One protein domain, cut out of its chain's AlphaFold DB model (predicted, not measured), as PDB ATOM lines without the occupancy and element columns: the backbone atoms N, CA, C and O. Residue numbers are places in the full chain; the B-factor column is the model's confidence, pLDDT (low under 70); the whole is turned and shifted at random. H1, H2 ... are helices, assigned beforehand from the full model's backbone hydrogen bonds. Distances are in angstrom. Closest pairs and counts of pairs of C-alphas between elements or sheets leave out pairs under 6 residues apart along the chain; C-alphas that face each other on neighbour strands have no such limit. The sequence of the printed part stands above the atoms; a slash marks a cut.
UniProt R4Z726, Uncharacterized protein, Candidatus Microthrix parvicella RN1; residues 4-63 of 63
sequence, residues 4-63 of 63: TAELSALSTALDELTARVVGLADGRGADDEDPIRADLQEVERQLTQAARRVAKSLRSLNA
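Overview. This is residues 4 to 63 of the 63 residues of an uncharacterized protein of Candidatus Microthrix parvicella RN1 (UniProt R4Z726). Two long helices, H1 and H2, lie side by side and run opposite ways as a helical hairpin, a slim rod with the link between them folding the chain back at one end. The 60 printed residues hold two named helices, H1 then H2, and no named strand; the class is all helix. The whole is loose, with a radius of gyration of the C-alphas of 14.2 A, and spans 47 by 14 by 11 A.

Along the chain. H1, residues 4 to 26, begins with C-alpha 4 at (32.778, 54.209, 101.653) and is 33.1 A long from first to last C-alpha. H2, residues 35 to 61, is 39.9 A long and ends with C-alpha 61 at (39.255, 56.240, 99.669).

Arrangement. H1 and H2 touch, with 33 pairs of C-alphas within 8 A. Their closest C-alphas, those of Ala 25 and Arg 37, are 5.3 A apart. They run opposite ways at a shallow tilt of 19 degrees. In H1 and H2 every O i to N i+4 pair is within hydrogen-bond range.

Size, cuts and confidence. The two C-alphas farthest apart, those of Glu 33 and Ala 63, are 46.9 A apart. The printed part has no cut, and the link of 8 residues from H1 to H2 is short. The mean pLDDT of the printed part is 92.1; residue 32 is under 70.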
ATOM      1  N   THR A   4      32.087  55.501 101.523       95.00
ATOM      2  CA  THR A   4      32.778  54.209 101.653       95.00
ATOM      3  C   THR A   4      31.800  53.074 101.960       95.00
ATOM      4  O   THR A   4      31.940  51.978 101.418       95.00
ATOM      5  N   ALA A   5      30.786  53.331 102.793       95.00
ATOM      6  CA  ALA A   5      29.757  52.344 103.113       95.00
ATOM      7  C   ALA A   5      28.867  52.059 101.890       95.00
ATOM      8  O   ALA A   5      28.623  50.897 101.577       95.00
ATOM      9  N   GLU A   6      28.469  53.103 101.157       95.94
ATOM     10  CA  GLU A   6      27.682  52.983  99.918       95.94
ATOM     11  C   GLU A   6      28.423  52.187  98.838       95.94
ATOM     12  O   GLU A   6      27.873  51.271  98.236       95.94
ATOM     13  N   LEU A   7      29.709  52.484  98.617       95.56
ATOM     14  CA  LEU A   7      30.516  51.752  97.640       95.56
ATOM     15  C   LEU A   7      30.765  50.298  98.058       95.56
ATOM     16  O   LEU A   7      30.841  49.427  97.194       95.56
ATOM     17  N   SER A   8      30.872  50.021  99.360       94.81
ATOM     18  CA  SER A   8      30.992  48.647  99.863       94.81
ATOM     19  C   SER A   8      29.709  47.861  99.597       94.81
ATOM     20  O   SER A   8      29.773  46.766  99.045       94.81
ATOM     21  N   ALA A   9      28.546  48.453  99.892       96.38
ATOM     22  CA  ALA A   9      27.246  47.859  99.587       96.38
ATOM     23  C   ALA A   9      27.060  47.627  98.077       96.38
ATOM     24  O   ALA A   9      26.601  46.563  97.665       96.38
ATOM     25  N   LEU A  10      27.480  48.585  97.243       96.69
ATOM     26  CA  LEU A  10      27.434  48.446  95.788       96.69
ATOM     27  C   LEU A  10      28.346  47.321  95.284       96.69
ATOM     28  O   LEU A  10      27.966  46.603  94.363       96.69
ATOM     29  N   SER A  11      29.531  47.146  95.878       95.88
ATOM     30  CA  SER A  11      30.421  46.029  95.542       95.88
ATOM     31  C   SER A  11      29.742  44.687  95.811       95.88
ATOM     32  O   SER A  11      29.715  43.842  94.923       95.88
ATOM     33  N   THR A  12      29.132  44.519  96.988       96.44
ATOM     34  CA  THR A  12      28.389  43.299  97.337       96.44
ATOM     35  C   THR A  12      27.230  43.046  96.374       96.44
ATOM     36  O   THR A  12      27.086  41.939  95.862       96.44
ATOM     37  N   ALA A  13      26.447  44.078  96.051       97.62
ATOM     38  CA  ALA A  13      25.331  43.953  95.115       97.62
ATOM     39  C   ALA A  13      25.787  43.560  93.696       97.62
ATOM     40  O   ALA A  13      25.100  42.801  93.011       97.62
ATOM     41  N   LEU A  14      26.944  44.059  93.245       97.31
ATOM     42  CA  LEU A  14      27.525  43.682  91.955       97.31
ATOM     43  C   LEU A  14      27.987  42.223  91.941       97.31
ATOM     44  O   LEU A  14      27.755  41.539  90.944       97.31
ATOM     45  N   ASP A  15      28.585  41.733  93.026       96.06
ATOM     46  CA  ASP A  15      29.005  40.333  93.141       96.06
ATOM     47  C   ASP A  15      27.789  39.390  93.122       96.06
ATOM     48  O   ASP A  15      27.759  38.418  92.362       96.06
ATOM     49  N   GLU A  16      26.737  39.718  93.880       97.81
ATOM     50  CA  GLU A  16      25.477  38.962  93.896       97.81
ATOM     51  C   GLU A  16      24.792  38.943  92.524       97.81
ATOM     52  O   GLU A  16      24.325  37.897  92.061       97.81
ATOM     53  N   LEU A  17      24.729  40.094  91.846       97.88
ATOM     54  CA  LEU A  17      24.138  40.186  90.515       97.88
ATOM     55  C   LEU A  17      24.951  39.397  89.484       97.88
ATOM     56  O   LEU A  17      24.364  38.696  88.662       97.88
ATOM     57  N   THR A  18      26.283  39.461  89.558       97.19
ATOM     58  CA  THR A  18      27.177  38.688  88.684       97.19
ATOM     59  C   THR A  18      26.930  37.191  88.856       97.19
ATOM     60  O   THR A  18      26.688  36.500  87.870       97.19
ATOM     61  N   ALA A  19      26.881  36.694  90.097       96.38
ATOM     62  CA  ALA A  19      26.618  35.281  90.378       96.38
ATOM     63  C   ALA A  19      25.258  34.812  89.830       96.38
ATOM     64  O   ALA A  19      25.142  33.714  89.283       96.38
ATOM     65  N   ARG A  20      24.225  35.657  89.925       97.50
ATOM     66  CA  ARG A  20      22.898  35.362  89.365       97.50
ATOM     67  C   ARG A  20      22.918  35.281  87.841       97.50
ATOM     68  O   ARG A  20      22.284  34.390  87.288       97.50
ATOM     69  N   VAL A  21      23.624  36.190  87.167       95.88
ATOM     70  CA  VAL A  21      23.752  36.186  85.700       95.88
ATOM     71  C   VAL A  21      24.501  34.946  85.218       95.88
ATOM     72  O   VAL A  21      24.031  34.292  84.291       95.88
ATOM     73  N   VAL A  22      25.591  34.569  85.893       93.56
ATOM     74  CA  VAL A  22      26.335  33.331  85.601       93.56
ATOM     75  C   VAL A  22      25.429  32.110  85.742       93.56
ATOM     76  O   VAL A  22      25.322  31.320  84.812       93.56
ATOM     77  N   GLY A  23      24.677  32.001  86.842       93.88
ATOM     78  CA  GLY A  23      23.745  30.887  87.036       93.88
ATOM     79  C   GLY A  23      22.645  30.808  85.967       93.88
ATOM     80  O   GLY A  23      22.241  29.714  85.576       93.88
ATOM     81  N   LEU A  24      22.176  31.955  85.459       93.00
ATOM     82  CA  LEU A  24      21.234  31.992  84.337       93.00
ATOM     83  C   LEU A  24      21.880  31.518  83.034       93.00
ATOM     84  O   LEU A  24      21.220  30.808  82.282       93.00
ATOM     85  N   ALA A  25      23.132  31.901  82.768       89.38
ATOM     86  CA  ALA A  25      23.867  31.481  81.578       89.38
ATOM     87  C   ALA A  25      24.170  29.974  81.607       89.38
ATOM     88  O   ALA A  25      23.912  29.282  80.624       89.38
ATOM     89  N   ASP A  26      24.628  29.457  82.749       88.00
ATOM     90  CA  ASP A  26      24.942  28.038  82.950       88.00
ATOM     91  C   ASP A  26      23.697  27.149  82.810       88.00
ATOM     92  O   ASP A  26      23.760  26.050  82.255       88.00
ATOM     93  N   GLY A  27      22.536  27.640  83.261       87.75
ATOM     94  CA  GLY A  27      21.260  26.931  83.159       87.75
ATOM     95  C   GLY A  27      20.734  26.752  81.730       87.75
ATOM     96  O   GLY A  27      19.817  25.954  81.534       87.75
ATOM     97  N   ARG A  28      21.288  27.462  80.734       83.12
ATOM     98  CA  ARG A  28      20.856  27.349  79.327       83.12
ATOM     99  C   ARG A  28      21.558  26.231  78.547       83.12
ATOM    100  O   ARG A  28      21.151  25.932  77.432       83.12
ATOM    101  N   GLY A  29      22.546  25.559  79.142       72.31
ATOM    102  CA  GLY A  29      23.253  24.447  78.505       72.31
ATOM    103  C   GLY A  29      24.287  24.883  77.460       72.31
ATOM    104  O   GLY A  29      24.565  26.067  77.268       72.31
ATOM    105  N   ALA A  30      24.915  23.893  76.822       70.88
ATOM    106  CA  ALA A  30      26.038  24.098  75.910       70.88
ATOM    107  C   ALA A  30      25.630  24.399  74.459       70.88
ATOM    108  O   ALA A  30      26.525  24.513  73.630       70.88
ATOM    109  N   ASP A  31      24.335  24.528  74.149       70.88
ATOM    110  CA  ASP A  31      23.887  24.773  72.776       70.88
ATOM    111  C   ASP A  31      24.507  26.074  72.248       70.88
ATOM    112  O   ASP A  31      24.250  27.169  72.754       70.88
ATOM    113  N   ASP A  32      25.370  25.926  71.240       63.12
ATOM    114  CA  ASP A  32      26.178  27.002  70.651       63.12
ATOM    115  C   ASP A  32      25.323  28.065  69.925       63.12
ATOM    116  O   ASP A  32      25.831  29.117  69.544       63.12
ATOM    117  N   GLU A  33      24.019  27.819  69.768       73.81
ATOM    118  CA  GLU A  33      23.072  28.703  69.083       73.81
ATOM    119  C   GLU A  33      22.150  29.494  70.025       73.81
ATOM    120  O   GLU A  33      21.262  30.176  69.523       73.81
ATOM    121  N   ASP A  34      22.313  29.452  71.357       82.44
ATOM    122  CA  ASP A  34      21.460  30.253  72.255       82.44
ATOM    123  C   ASP A  34      21.899  31.738  72.271       82.44
ATOM    124  O   ASP A  34      22.883  32.086  72.939       82.44
ATOM    125  N   PRO A  35      21.174  32.659  71.597       83.62
ATOM    126  CA  PRO A  35      21.550  34.071  71.553       83.62
ATOM    127  C   PRO A  35      21.494  34.733  72.937       83.62
ATOM    128  O   PRO A  35      22.265  35.649  73.215       83.62
ATOM    129  N   ILE A  36      20.637  34.242  73.841       89.75
ATOM    130  CA  ILE A  36      20.509  34.785  75.198       89.75
ATOM    131  C   ILE A  36      21.770  34.476  76.005       89.75
ATOM    132  O   ILE A  36      22.171  35.274  76.850       89.75
ATOM    133  N   ARG A  37      22.430  33.341  75.752       88.62
ATOM    134  CA  ARG A  37      23.670  32.978  76.449       88.62
ATOM    135  C   ARG A  37      24.796  33.965  76.139       88.62
ATOM    136  O   ARG A  37      25.488  34.381  77.066       88.62
ATOM    137  N   ALA A  38      24.945  34.372  74.879       89.06
ATOM    138  CA  ALA A  38      25.929  35.380  74.481       89.06
ATOM    139  C   ALA A  38      25.655  36.736  75.156       89.06
ATOM    140  O   ALA A  38      26.572  37.354  75.703       89.06
ATOM    141  N   ASP A  39      24.389  37.156  75.200       93.75
ATOM    142  CA  ASP A  39      23.989  38.391  75.882       93.75
ATOM    143  C   ASP A  39      24.277  38.331  77.392       93.75
ATOM    144  O   ASP A  39      24.817  39.278  77.965       93.75
ATOM    145  N   LEU A  40      23.978  37.204  78.051       94.19
ATOM    146  CA  LEU A  40      24.251  37.014  79.480       94.19
ATOM    147  C   LEU A  40      25.755  37.028  79.796       94.19
ATOM    148  O   LEU A  40      26.156  37.619  80.798       94.19
ATOM    149  N   GLN A  41      26.593  36.446  78.934       91.44
ATOM    150  CA  GLN A  41      28.054  36.513  79.070       91.44
ATOM    151  C   GLN A  41      28.582  37.946  78.916       91.44
ATOM    152  O   GLN A  41      29.480  38.371  79.647       91.44
ATOM    153  N   GLU A  42      28.017  38.732  77.997       95.00
ATOM    154  CA  GLU A  42      28.382  40.145  77.878       95.00
ATOM    155  C   GLU A  42      27.963  40.936  79.126       95.00
ATOM    156  O   GLU A  42      28.748  41.743  79.633       95.00
ATOM    157  N   VAL A  43      26.775  40.666  79.680       96.94
ATOM    158  CA  VAL A  43      26.327  41.264  80.947       96.94
ATOM    159  C   VAL A  43      27.278  40.900  82.091       96.94
ATOM    160  O   VAL A  43      27.730  41.795  82.808       96.94
ATOM    161  N   GLU A  44      27.655  39.628  82.245       96.25
ATOM    162  CA  GLU A  44      28.647  39.178  83.237       96.25
ATOM    163  C   GLU A  44      29.962  39.966  83.115       96.25
ATOM    164  O   GLU A  44      30.505  40.480  84.105       96.25
ATOM    165  N   ARG A  45      30.463  40.126  81.884       96.44
ATOM    166  CA  ARG A  45      31.699  40.862  81.605       96.44
ATOM    167  C   ARG A  45      31.592  42.328  82.021       96.44
ATOM    168  O   ARG A  45      32.549  42.882  82.576       96.44
ATOM    169  N   GLN A  46      30.454  42.969  81.767       98.19
ATOM    170  CA  GLN A  46      30.201  44.358  82.156       98.19
ATOM    171  C   GLN A  46      30.097  44.518  83.676       98.19
ATOM    172  O   GLN A  46      30.711  45.434  84.235       98.19
ATOM    173  N   LEU A  47      29.402  43.606  84.357       97.75
ATOM    174  CA  LEU A  47      29.280  43.600  85.817       97.75
ATOM    175  C   LEU A  47      30.638  43.404  86.495       97.75
ATOM    176  O   LEU A  47      31.004  44.176  87.382       97.75
ATOM    177  N   THR A  48      31.448  42.472  85.995       96.44
ATOM    178  CA  THR A  48      32.817  42.247  86.478       96.44
ATOM    179  C   THR A  48      33.677  43.507  86.344       96.44
ATOM    180  O   THR A  48      34.443  43.864  87.245       96.44
ATOM    181  N   GLN A  49      33.563  44.232  85.226       97.81
ATOM    182  CA  GLN A  49      34.269  45.503  85.046       97.81
ATOM    183  C   GLN A  49      33.774  46.585  86.011       97.81
ATOM    184  O   GLN A  49      34.590  47.343  86.543       97.81
ATOM    185  N   ALA A  50      32.464  46.663  86.250       97.88
ATOM    186  CA  ALA A  50      31.887  47.585  87.220       97.88
ATOM    187  C   ALA A  50      32.398  47.289  88.640       97.88
ATOM    188  O   ALA A  50      32.905  48.203  89.295       97.88
ATOM    189  N   ALA A  51      32.389  46.022  89.068       96.56
ATOM    190  CA  ALA A  51      32.891  45.590  90.373       96.56
ATOM    191  C   ALA A  51      34.363  45.982  90.569       96.56
ATOM    192  O   ALA A  51      34.737  46.594  91.572       96.56
ATOM    193  N   ARG A  52      35.210  45.757  89.551       96.75
ATOM    194  CA  ARG A  52      36.626  46.170  89.574       96.75
ATOM    195  C   ARG A  52      36.802  47.681  89.736       96.75
ATOM    196  O   ARG A  52      37.716  48.110  90.447       96.75
ATOM    197  N   ARG A  53      35.962  48.493  89.081       97.44
ATOM    198  CA  ARG A  53      35.998  49.961  89.197       97.44
ATOM    199  C   ARG A  53      35.572  50.417  90.593       97.44
ATOM    200  O   ARG A  53      36.279  51.231  91.181       97.44
ATOM    201  N   VAL A  54      34.500  49.850  91.146       97.00
ATOM    202  CA  VAL A  54      34.036  50.144  92.516       97.00
ATOM    203  C   VAL A  54      35.104  49.769  93.546       97.00
ATOM    204  O   VAL A  54      35.481  50.601  94.371       97.00
ATOM    205  N   ALA A  55      35.685  48.572  93.439       94.94
ATOM    206  CA  ALA A  55      36.757  48.123  94.323       94.94
ATOM    207  C   ALA A  55      38.005  49.020  94.237       94.94
ATOM    208  O   ALA A  55      38.670  49.267  95.243       94.94
ATOM    209  N   LYS A  56      38.335  49.532  93.042       96.31
ATOM    210  CA  LYS A  56      39.419  50.511  92.870       96.31
ATOM    211  C   LYS A  56      39.113  51.813  93.610       96.31
ATOM    212  O   LYS A  56      39.983  52.288  94.333       96.31
ATOM    213  N   SER A  57      37.903  52.352  93.472       96.56
ATOM    214  CA  SER A  57      37.485  53.570  94.176       96.56
ATOM    215  C   SER A  57      37.510  53.398  95.697       96.56
ATOM    216  O   SER A  57      38.013  54.274  96.391       96.56
ATOM    217  N   LEU A  58      37.057  52.251  96.215       95.69
ATOM    218  CA  LEU A  58      37.149  51.922  97.643       95.69
ATOM    219  C   LEU A  58      38.592  51.937  98.153       95.69
ATOM    220  O   LEU A  58      38.871  52.537  99.187       95.69
ATOM    221  N   ARG A  59      39.528  51.325  97.413       94.56
ATOM    222  CA  ARG A  59      40.956  51.353  97.776       94.56
ATOM    223  C   ARG A  59      41.517  52.772  97.795       94.56
ATOM    224  O   ARG A  59      42.291  53.084  98.686       94.56
ATOM    225  N   SER A  60      41.117  53.617  96.846       95.31
ATOM    226  CA  SER A  60      41.538  55.023  96.804       95.31
ATOM    227  C   SER A  60      41.000  55.864  97.962       95.31
ATOM    228  O   SER A  60      41.646  56.834  98.325       95.31
ATOM    229  N   LEU A  61      39.840  55.521  98.529       92.75
ATOM    230  CA  LEU A  61      39.255  56.240  99.669       92.75
ATOM    231  C   LEU A  61      39.816  55.800 101.028       92.75
ATOM    232  O   LEU A  61      39.682  56.533 102.000       92.75
ATOM    233  N   ASN A  62      40.399  54.602 101.096       88.44
ATOM    234  CA  ASN A  62      40.983  54.034 102.313       88.44
ATOM    235  C   ASN A  62      42.508  54.237 102.408       88.44
ATOM    236  O   ASN A  62      43.114  53.756 103.367       88.44
ATOM    237  N   ALA A  63      43.119  54.863 101.398       83.69
ATOM    238  CA  ALA A  63      44.540  55.206 101.346       83.69
ATOM    239  C   ALA A  63      44.774  56.613 101.909       83.69
ATOM    240  O   ALA A  63      45.805  56.790 102.593       83.69
TER     241      ALA A  63